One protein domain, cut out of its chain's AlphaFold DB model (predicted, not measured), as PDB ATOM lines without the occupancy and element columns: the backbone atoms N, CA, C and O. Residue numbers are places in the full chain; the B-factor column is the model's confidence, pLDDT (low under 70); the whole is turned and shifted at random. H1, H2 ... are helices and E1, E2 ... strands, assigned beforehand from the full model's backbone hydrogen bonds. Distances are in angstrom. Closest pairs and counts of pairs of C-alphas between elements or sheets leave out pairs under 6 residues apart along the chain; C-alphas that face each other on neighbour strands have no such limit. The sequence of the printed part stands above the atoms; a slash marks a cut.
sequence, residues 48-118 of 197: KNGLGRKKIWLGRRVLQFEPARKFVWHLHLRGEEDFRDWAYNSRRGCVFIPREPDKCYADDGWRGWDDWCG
ATOM      1  N   LYS A  48     598.005 431.985 383.279       44.38
ATOM      2  CA  LYS A  48     599.228 432.662 382.772       44.38
ATOM      3  C   LYS A  48     600.616 432.213 383.280       44.38
ATOM      4  O   LYS A  48     601.541 432.160 382.477       44.38
ATOM      5  N   ASN A  49     600.756 431.809 384.541       46.81
ATOM      6  CA  ASN A  49     601.966 431.292 385.191       46.81
ATOM      7  C   ASN A  49     601.823 429.807 385.625       46.81
ATOM      8  O   ASN A  49     602.731 429.233 386.233       46.81
ATOM      9  N   GLY A  50     600.699 429.167 385.288       49.12
ATOM     10  CA  GLY A  50     600.583 427.735 384.990       49.12
ATOM     11  C   GLY A  50     600.383 426.758 386.151       49.12
ATOM     12  O   GLY A  50     599.664 425.784 385.978       49.12
ATOM     13  N   LEU A  51     601.016 426.937 387.314       53.19
ATOM     14  CA  LEU A  51     601.034 425.889 388.358       53.19
ATOM     15  C   LEU A  51     601.211 426.462 389.779       53.19
ATOM     16  O   LEU A  51     602.008 425.932 390.548       53.19
ATOM     17  N   GLY A  52     600.523 427.560 390.118       56.81
ATOM     18  CA  GLY A  52     600.483 428.118 391.483       56.81
ATOM     19  C   GLY A  52     601.841 428.227 392.209       56.81
ATOM     20  O   GLY A  52     602.906 428.344 391.596       56.81
ATOM     21  N   ARG A  53     601.817 428.194 393.550       59.28
ATOM     22  CA  ARG A  53     603.028 428.001 394.367       59.28
ATOM     23  C   ARG A  53     603.441 426.526 394.304       59.28
ATOM     24  O   ARG A  53     602.598 425.645 394.440       59.28
ATOM     25  N   LYS A  54     604.735 426.251 394.114       67.81
ATOM     26  CA  LYS A  54     605.290 424.886 394.060       67.81
ATOM     27  C   LYS A  54     605.841 424.497 395.431       67.81
ATOM     28  O   LYS A  54     606.566 425.286 396.031       67.81
ATOM     29  N   LYS A  55     605.531 423.288 395.898       75.56
ATOM     30  CA  LYS A  55     606.115 422.678 397.102       75.56
ATOM     31  C   LYS A  55     607.291 421.789 396.692       75.56
ATOM     32  O   LYS A  55     607.326 421.269 395.575       75.56
ATOM     33  N   ILE A  56     608.286 421.649 397.563       78.00
ATOM     34  CA  ILE A  56     609.385 420.700 397.362       78.00
ATOM     35  C   ILE A  56     609.093 419.479 398.230       78.00
ATOM     36  O   ILE A  56     608.982 419.604 399.445       78.00
ATOM     37  N   TRP A  57     608.972 418.312 397.606       76.69
ATOM     38  CA  TRP A  57     608.776 417.031 398.285       76.69
ATOM     39  C   TRP A  57     609.748 416.008 397.710       76.69
ATOM     40  O   TRP A  57     609.797 415.828 396.491       76.69
ATOM     41  N   LEU A  58     610.561 415.374 398.564       73.81
ATOM     42  CA  LEU A  58     611.604 414.416 398.154       73.81
ATOM     43  C   LEU A  58     612.500 414.947 397.009       73.81
ATOM     44  O   LEU A  58     612.803 414.243 396.047       73.81
ATOM     45  N   GLY A  59     612.866 416.233 397.069       75.00
ATOM     46  CA  GLY A  59     613.686 416.900 396.046       75.00
ATOM     47  C   GLY A  59     612.974 417.190 394.715       75.00
ATOM     48  O   GLY A  59     613.597 417.718 393.795       75.00
ATOM     49  N   ARG A  60     611.674 416.891 394.592       76.56
ATOM     50  CA  ARG A  60     610.856 417.177 393.404       76.56
ATOM     51  C   ARG A  60     609.963 418.390 393.631       76.56
ATOM     52  O   ARG A  60     609.460 418.609 394.730       76.56
ATOM     53  N   ARG A  61     609.740 419.169 392.569       80.81
ATOM     54  CA  ARG A  61     608.769 420.271 392.570       80.81
ATOM     55  C   ARG A  61     607.377 419.702 392.324       80.81
ATOM     56  O   ARG A  61     607.082 419.278 391.211       80.81
ATOM     57  N   VAL A  62     606.545 419.724 393.354       82.31
ATOM     58  CA  VAL A  62     605.157 419.265 393.319       82.31
ATOM     59  C   VAL A  62     604.195 420.445 393.446       82.31
ATOM     60  O   VAL A  62     604.568 421.534 393.894       82.31
ATOM     61  N   LEU A  63     602.963 420.246 392.992       81.25
ATOM     62  CA  LEU A  63     601.866 421.188 393.194       81.25
ATOM     63  C   LEU A  63     601.486 421.285 394.679       81.25
ATOM     64  O   LEU A  63     601.863 420.443 395.488       81.25
ATOM     65  N   GLN A  64     600.763 422.341 395.045       82.31
ATOM     66  CA  GLN A  64     600.068 422.389 396.334       82.31
ATOM     67  C   GLN A  64     598.798 421.531 396.303       82.31
ATOM     68  O   GLN A  64     598.306 421.195 395.224       82.31
ATOM     69  N   PHE A  65     598.274 421.217 397.490       82.31
ATOM     70  CA  PHE A  65     597.163 420.287 397.681       82.31
ATOM     71  C   PHE A  65     595.941 420.622 396.812       82.31
ATOM     72  O   PHE A  65     595.542 419.796 395.998       82.31
ATOM     73  N   GLU A  66     595.410 421.845 396.888       79.00
ATOM     74  CA  GLU A  66     594.200 422.231 396.142       79.00
ATOM     75  C   GLU A  66     594.356 422.138 394.607       79.00
ATOM     76  O   GLU A  66     593.549 421.461 393.963       79.00
ATOM     77  N   PRO A  67     595.391 422.736 393.973       78.31
ATOM     78  CA  PRO A  67     595.621 422.557 392.537       78.31
ATOM     79  C   PRO A  67     595.846 421.099 392.128       78.31
ATOM     80  O   PRO A  67     595.389 420.675 391.067       78.31
ATOM     81  N   ALA A  68     596.569 420.334 392.948       81.25
ATOM     82  CA  ALA A  68     596.859 418.941 392.656       81.25
ATOM     83  C   ALA A  68     595.592 418.077 392.739       81.25
ATOM     84  O   ALA A  68     595.355 417.275 391.841       81.25
ATOM     85  N   ARG A  69     594.741 418.312 393.743       80.06
ATOM     86  CA  ARG A  69     593.456 417.632 393.920       80.06
ATOM     87  C   ARG A  69     592.516 417.894 392.742       80.06
ATOM     88  O   ARG A  69     591.999 416.951 392.154       80.06
ATOM     89  N   LYS A  70     592.387 419.152 392.298       77.62
ATOM     90  CA  LYS A  70     591.600 419.504 391.096       77.62
ATOM     91  C   LYS A  70     592.095 418.788 389.835       77.62
ATOM     92  O   LYS A  70     591.288 418.333 389.028       77.62
ATOM     93  N   PHE A  71     593.414 418.665 389.666       78.25
ATOM     94  CA  PHE A  71     593.990 417.927 388.541       78.25
ATOM     95  C   PHE A  71     593.681 416.430 388.621       78.25
ATOM     96  O   PHE A  71     593.360 415.819 387.606       78.25
ATOM     97  N   VAL A  72     593.771 415.833 389.810       79.88
ATOM     98  CA  VAL A  72     593.455 414.414 390.011       79.88
ATOM     99  C   VAL A  72     591.977 414.138 389.747       79.88
ATOM    100  O   VAL A  72     591.664 413.170 389.060       79.88
ATOM    101  N   TRP A  73     591.078 415.030 390.164       76.81
ATOM    102  CA  TRP A  73     589.652 414.937 389.828       76.81
ATOM    103  C   TRP A  73     589.402 414.959 388.315       76.81
ATOM    104  O   TRP A  73     588.577 414.205 387.812       76.81
ATOM    105  N   HIS A  74     590.175 415.753 387.572       73.75
ATOM    106  CA  HIS A  74     590.138 415.793 386.106       73.75
ATOM    107  C   HIS A  74     590.586 414.499 385.415       73.75
ATOM    108  O   HIS A  74     590.310 414.303 384.232       73.75
ATOM    109  N   LEU A  75     591.304 413.620 386.116       76.38
ATOM    110  CA  LEU A  75     591.712 412.328 385.569       76.38
ATOM    111  C   LEU A  75     590.599 411.274 385.662       76.38
ATOM    112  O   LEU A  75     590.754 410.216 385.053       76.38
ATOM    113  N   HIS A  76     589.505 411.554 386.385       72.94
ATOM    114  CA  HIS A  76     588.381 410.634 386.606       72.94
ATOM    115  C   HIS A  76     588.826 409.244 387.096       72.94
ATOM    116  O   HIS A  76     588.357 408.211 386.616       72.94
ATOM    117  N   LEU A  77     589.778 409.211 388.031       77.88
ATOM    118  CA  LEU A  77     590.280 407.968 388.622       77.88
ATOM    119  C   LEU A  77     589.225 407.412 389.585       77.88
ATOM    120  O   LEU A  77     588.638 408.173 390.356       77.88
ATOM    121  N   ARG A  78     588.948 406.101 389.552       69.56
ATOM    122  CA  ARG A  78     587.891 405.511 390.392       69.56
ATOM    123  C   ARG A  78     588.339 405.255 391.829       69.56
ATOM    124  O   ARG A  78     587.495 405.088 392.704       69.56
ATOM    125  N   GLY A  79     589.645 405.246 392.088       76.25
ATOM    126  CA  GLY A  79     590.170 405.014 393.426       76.25
ATOM    127  C   GLY A  79     591.689 405.041 393.513       76.25
ATOM    128  O   GLY A  79     592.394 405.502 392.614       76.25
ATOM    129  N   GLU A  80     592.186 404.563 394.649       82.00
ATOM    130  CA  GLU A  80     593.609 404.528 394.992       82.00
ATOM    131  C   GLU A  80     594.424 403.635 394.044       82.00
ATOM    132  O   GLU A  80     595.530 404.008 393.653       82.00
ATOM    133  N   GLU A  81     593.883 402.481 393.647       80.06
ATOM    134  CA  GLU A  81     594.547 401.540 392.734       80.06
ATOM    135  C   GLU A  81     594.773 402.173 391.353       80.06
ATOM    136  O   GLU A  81     595.911 402.249 390.888       80.06
ATOM    137  N   ASP A  82     593.729 402.774 390.776       80.81
ATOM    138  CA  ASP A  82     593.813 403.522 389.518       80.81
ATOM    139  C   ASP A  82     594.834 404.666 389.595       80.81
ATOM    140  O   ASP A  82     595.596 404.907 388.653       80.81
ATOM    141  N   PHE A  83     594.867 405.385 390.725       84.25
ATOM    142  CA  PHE A  83     595.851 406.442 390.940       84.25
ATOM    143  C   PHE A  83     597.270 405.887 390.998       84.25
ATOM    144  O   PHE A  83     598.168 406.473 390.393       84.25
ATOM    145  N   ARG A  84     597.497 404.767 391.694       82.81
ATOM    146  CA  ARG A  84     598.815 404.127 391.769       82.81
ATOM    147  C   ARG A  84     599.288 403.650 390.405       82.81
ATOM    148  O   ARG A  84     600.439 403.913 390.055       82.81
ATOM    149  N   ASP A  85     598.410 403.047 389.617       83.00
ATOM    150  CA  ASP A  85     598.720 402.603 388.259       83.00
ATOM    151  C   ASP A  85     599.047 403.782 387.340       83.00
ATOM    152  O   ASP A  85     600.060 403.779 386.625       83.00
ATOM    153  N   TRP A  86     598.248 404.850 387.412       82.81
ATOM    154  CA  TRP A  86     598.525 406.096 386.705       82.81
ATOM    155  C   TRP A  86     599.860 406.717 387.144       82.81
ATOM    156  O   TRP A  86     600.655 407.145 386.301       82.81
ATOM    157  N   ALA A  87     600.137 406.727 388.448       80.31
ATOM    158  CA  ALA A  87     601.331 407.322 389.030       80.31
ATOM    159  C   ALA A  87     602.609 406.522 388.715       80.31
ATOM    160  O   ALA A  87     603.697 407.084 388.530       80.31
ATOM    161  N   TYR A  88     602.497 405.198 388.621       74.44
ATOM    162  CA  TYR A  88     603.609 404.319 388.282       74.44
ATOM    163  C   TYR A  88     603.932 404.351 386.780       74.44
ATOM    164  O   TYR A  88     605.098 404.204 386.386       74.44
ATOM    165  N   ASN A  89     602.932 404.630 385.935       74.69
ATOM    166  CA  ASN A  89     603.105 404.764 384.493       74.69
ATOM    167  C   ASN A  89     603.966 405.992 384.139       74.69
ATOM    168  O   ASN A  89     603.500 407.118 383.940       74.69
ATOM    169  N   SER A  90     605.267 405.735 384.008       56.38
ATOM    170  CA  SER A  90     606.343 406.728 383.890       56.38
ATOM    171  C   SER A  90     606.290 407.583 382.612       56.38
ATOM    172  O   SER A  90     607.088 408.504 382.457       56.38
ATOM    173  N   ARG A  91     605.360 407.300 381.686       57.19
ATOM    174  CA  ARG A  91     605.110 408.103 380.477       57.19
ATOM    175  C   ARG A  91     603.989 409.138 380.628       57.19
ATOM    176  O   ARG A  91     603.879 409.995 379.756       57.19
ATOM    177  N   ARG A  92     603.144 409.053 381.666       55.53
ATOM    178  CA  ARG A  92     601.954 409.917 381.820       55.53
ATOM    179  C   ARG A  92     601.788 410.544 383.207       55.53
ATOM    180  O   ARG A  92     601.279 411.659 383.276       55.53
ATOM    181  N   GLY A  93     602.208 409.878 384.279       55.88
ATOM    182  CA  GLY A  93     601.936 410.328 385.646       55.88
ATOM    183  C   GLY A  93     603.161 410.884 386.366       55.88
ATOM    184  O   GLY A  93     604.259 410.346 386.251       55.88
ATOM    185  N   CYS A  94     602.950 411.916 387.186       60.97
ATOM    186  CA  CYS A  94     603.858 412.375 388.258       60.97
ATOM    187  C   CYS A  94     604.976 413.381 387.943       60.97
ATOM    188  O   CYS A  94     605.977 413.401 388.663       60.97
ATOM    189  N   VAL A  95     604.855 414.259 386.940       68.12
ATOM    190  CA  VAL A  95     605.823 415.378 386.854       68.12
ATOM    191  C   VAL A  95     605.613 416.361 388.011       68.12
ATOM    192  O   VAL A  95     606.578 416.800 388.628       68.12
ATOM    193  N   PHE A  96     604.351 416.660 388.335       76.12
ATOM    194  CA  PHE A  96     603.982 417.668 389.337       76.12
ATOM    195  C   PHE A  96     603.118 417.132 390.484       76.12
ATOM    196  O   PHE A  96     602.807 417.875 391.410       76.12
ATOM    197  N   ILE A  97     602.737 415.855 390.432       83.31
ATOM    198  CA  ILE A  97     601.933 415.197 391.463       83.31
ATOM    199  C   ILE A  97     602.818 414.190 392.201       83.31
ATOM    200  O   ILE A  97     603.506 413.405 391.537       83.31
ATOM    201  N   PRO A  98     602.849 414.219 393.544       82.50
ATOM    202  CA  PRO A  98     603.590 413.239 394.327       82.50
ATOM    203  C   PRO A  98     602.981 411.842 394.153       82.50
ATOM    204  O   PRO A  98     601.765 411.690 394.071       82.50
ATOM    205  N   ARG A  99     603.837 410.813 394.126       81.94
ATOM    206  CA  ARG A  99     603.403 409.401 394.107       81.94
ATOM    207  C   ARG A  99     602.733 408.978 395.413       81.94
ATOM    208  O   ARG A  99     601.888 408.095 395.407       81.94
ATOM    209  N   GLU A 100     603.133 409.626 396.499       83.25
ATOM    210  CA  GLU A 100     602.619 409.444 397.855       83.25
ATOM    211  C   GLU A 100     601.989 410.774 398.297       83.25
ATOM    212  O   GLU A 100     602.648 411.600 398.942       83.25
ATOM    213  N   PRO A 101     600.763 411.070 397.828       85.94
ATOM    214  CA  PRO A 101     600.078 412.308 398.172       85.94
ATOM    215  C   PRO A 101     599.645 412.334 399.646       85.94
ATOM    216  O   PRO A 101     599.666 413.401 400.252       85.94
ATOM    217  N   ASP A 102     599.382 411.167 400.235       84.06
ATOM    218  CA  ASP A 102     599.109 410.955 401.658       84.06
ATOM    219  C   ASP A 102     600.201 411.547 402.555       84.06
ATOM    220  O   ASP A 102     599.916 412.315 403.469       84.06
ATOM    221  N   LYS A 103     601.471 411.265 402.248       84.69
ATOM    222  CA  LYS A 103     602.611 411.787 403.013       84.69
ATOM    223  C   LYS A 103     602.930 413.232 402.658       84.69
ATOM    224  O   LYS A 103     603.329 414.010 403.516       84.69
ATOM    225  N   CYS A 104     602.781 413.596 401.384       84.94
ATOM    226  CA  CYS A 104     603.131 414.931 400.907       84.94
ATOM    227  C   CYS A 104     602.179 416.013 401.437       84.94
ATOM    228  O   CYS A 104     602.626 417.135 401.688       84.94
ATOM    229  N   TYR A 105     600.890 415.694 401.573       86.50
ATOM    230  CA  TYR A 105     599.835 416.643 401.935       86.50
ATOM    231  C   TYR A 105     599.210 416.376 403.306       86.50
ATOM    232  O   TYR A 105     598.183 416.977 403.617       86.50
ATOM    233  N   ALA A 106     599.827 415.527 404.134       85.00
ATOM    234  CA  ALA A 106     599.361 415.233 405.490       85.00
ATOM    235  C   ALA A 106     599.039 416.512 406.290       85.00
ATOM    236  O   ALA A 106     597.969 416.620 406.878       85.00
ATOM    237  N   ASP A 107     599.918 417.517 406.214       83.12
ATOM    238  CA  ASP A 107     599.760 418.801 406.913       83.12
ATOM    239  C   ASP A 107     598.987 419.861 406.102       83.12
ATOM    240  O   ASP A 107     598.661 420.927 406.620       83.12
ATOM    241  N   ASP A 108     598.694 419.592 404.827       79.62
ATOM    242  CA  ASP A 108     598.049 420.535 403.898       79.62
ATOM    243  C   ASP A 108     596.532 420.288 403.753       79.62
ATOM    244  O   ASP A 108     595.895 420.858 402.866       79.62
ATOM    245  N   GLY A 109     595.947 419.444 404.612       76.19
ATOM    246  CA  GLY A 109     594.509 419.157 404.622       76.19
ATOM    247  C   GLY A 109     594.101 417.852 403.935       76.19
ATOM    248  O   GLY A 109     592.952 417.725 403.514       76.19
ATOM    249  N   TRP A 110     595.011 416.879 403.830       81.31
ATOM    250  CA  TRP A 110     594.688 415.528 403.370       81.31
ATOM    251  C   TRP A 110     593.607 414.871 404.243       81.31
ATOM    252  O   TRP A 110     593.802 414.675 405.441       81.31
ATOM    253  N   ARG A 111     592.476 414.488 403.635       78.12
ATOM    254  CA  ARG A 111     591.366 413.809 404.334       78.12
ATOM    255  C   ARG A 111     591.299 412.305 404.078       78.12
ATOM    256  O   ARG A 111     590.634 411.594 404.819       78.12
ATOM    257  N   GLY A 112     591.976 411.820 403.039       81.69
ATOM    258  CA  GLY A 112     591.931 410.424 402.617       81.69
ATOM    259  C   GLY A 112     591.970 410.269 401.100       81.69
ATOM    260  O   GLY A 112     591.931 411.246 400.350       81.69
ATOM    261  N   TRP A 113     592.033 409.017 400.654       77.62
ATOM    262  CA  TRP A 113     592.073 408.676 399.233       77.62
ATOM    263  C   TRP A 113     590.772 409.005 398.500       77.62
ATOM    264  O   TRP A 113     590.830 409.408 397.341       77.62
ATOM    265  N   ASP A 114     589.625 408.914 399.176       75.75
ATOM    266  CA  ASP A 114     588.322 409.214 398.574       75.75
ATOM    267  C   ASP A 114     588.183 410.697 398.192       75.75
ATOM    268  O   ASP A 114     587.738 411.018 397.088       75.75
ATOM    269  N   ASP A 115     588.643 411.611 399.058       78.50
ATOM    270  CA  ASP A 115     588.684 413.055 398.768       78.50
ATOM    271  C   ASP A 115     589.687 413.368 397.648       78.50
ATOM    272  O   ASP A 115     589.410 414.152 396.735       78.50
ATOM    273  N   TRP A 116     590.851 412.716 397.683       80.19
ATOM    274  CA  TRP A 116     591.926 412.952 396.725       80.19
ATOM    275  C   TRP A 116     591.594 412.482 395.309       80.19
ATOM    276  O   TRP A 116     591.743 413.248 394.357       80.19
ATOM    277  N   CYS A 117     591.127 411.240 395.163       76.38
ATOM    278  CA  CYS A 117     590.716 410.690 393.874       76.38
ATOM    279  C   CYS A 117     589.390 411.295 393.390       76.38
ATOM    280  O   CYS A 117     589.061 411.186 392.211       76.38
ATOM    281  N   GLY A 118     588.670 412.004 394.267       67.81
ATOM    282  CA  GLY A 118     587.391 412.622 393.944       67.81
ATOM    283  C   GLY A 118     586.259 411.611 393.872       67.81
ATOM    284  O   GLY A 118     585.286 411.863 393.174       67.81
TER     285      GLY A 118
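AT A GLANCE: This is residues 48 to 118 of the 197 residues of the protein "Unnamed product" of Ostreococcus tauri (UniProt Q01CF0). A small rounded body of short helices and loops, with a two-strand hairpin, E1 and E2, at one side and helix H2 well away from it. The short last helix, H4, packs on both H1 and H2, while the small H3 keeps closer to the hairpin's first strand, and the long loop of residues 89 to 100, whose C-alphas lie 4 to 16 A from the mean of all C-alphas, swings outward on its way from H2 to H3. The printed part has 71 residues with two named strands followed by four named helices, in the order E1, E2, H1, H2, H3, H4; the sheet is E1 - E2, antiparallel. The class is mostly helix, with 34 residues, under half, in named elements. The whole is compact, with a radius of gyration of the C-alphas of 11.4 A and spans of 29 by 28 by 26 A.

HOW THE PARTS SIT: E1, residues 55 to 57, and E2, residues 60 to 62, form a hairpin of antiparallel neighbours, with 135 degrees between their directions. The C-alphas of Ile 56 and Arg 61 face each other at 4.9 A. Within hydrogen-bond range are N 55 and O 62 at 2.8 A, and N 57 and O 60 at 2.9 A. H1, residues 65 to 74, touches H4, residues 113 to 117; their closest C-alphas are those of Arg 69 and Trp 116, 5.7 A apart. H2, residues 80 to 88, also touches H4, and their closest C-alphas, those of Glu 80 and Trp 113, are 6.1 A apart. H1 and H2 are only just apart, with their closest C-alphas 8.4 A from each other. H3, residues 101 to 104, is close to but not clearly touching H4, with C-alphas 102 and 113 closest at 7.8 A. H3 comes nearest to E1 at the C-alphas of Trp 57 and Cys 104, 6.6 A apart. H3 is apart from H1, from H2 and from E2. In H1, H2 and H4 every O i to N i+4 pair is within hydrogen-bond range; H3 is too short for such a pair, and its one O i to N i+3 pair is within range.

IN THESE COORDINATES: E1 begins at C-alpha 55, (606.115, 422.678, 397.102), and measures 6.4 A; E2 measures 6.1 A. H1 is the longest helix, 14.3 A from C-alpha 65 at (597.163, 420.287, 397.681) to C-alpha 74. H2 measures 12.0 A, H3 4.9 A and H4 5.9 A, the last ending at C-alpha 117, (590.716, 410.690, 393.874).

THE WHOLE: The two C-alphas farthest apart are those of Lys 48 and Glu 81, at 33.0 A. The printed part has no cut. The link from H2 to H3, 12 residues, is long. Mean pLDDT of the printed part is 75.1, and it is under 70 at residues 48 to 54, 78, 90 to 95 and 118.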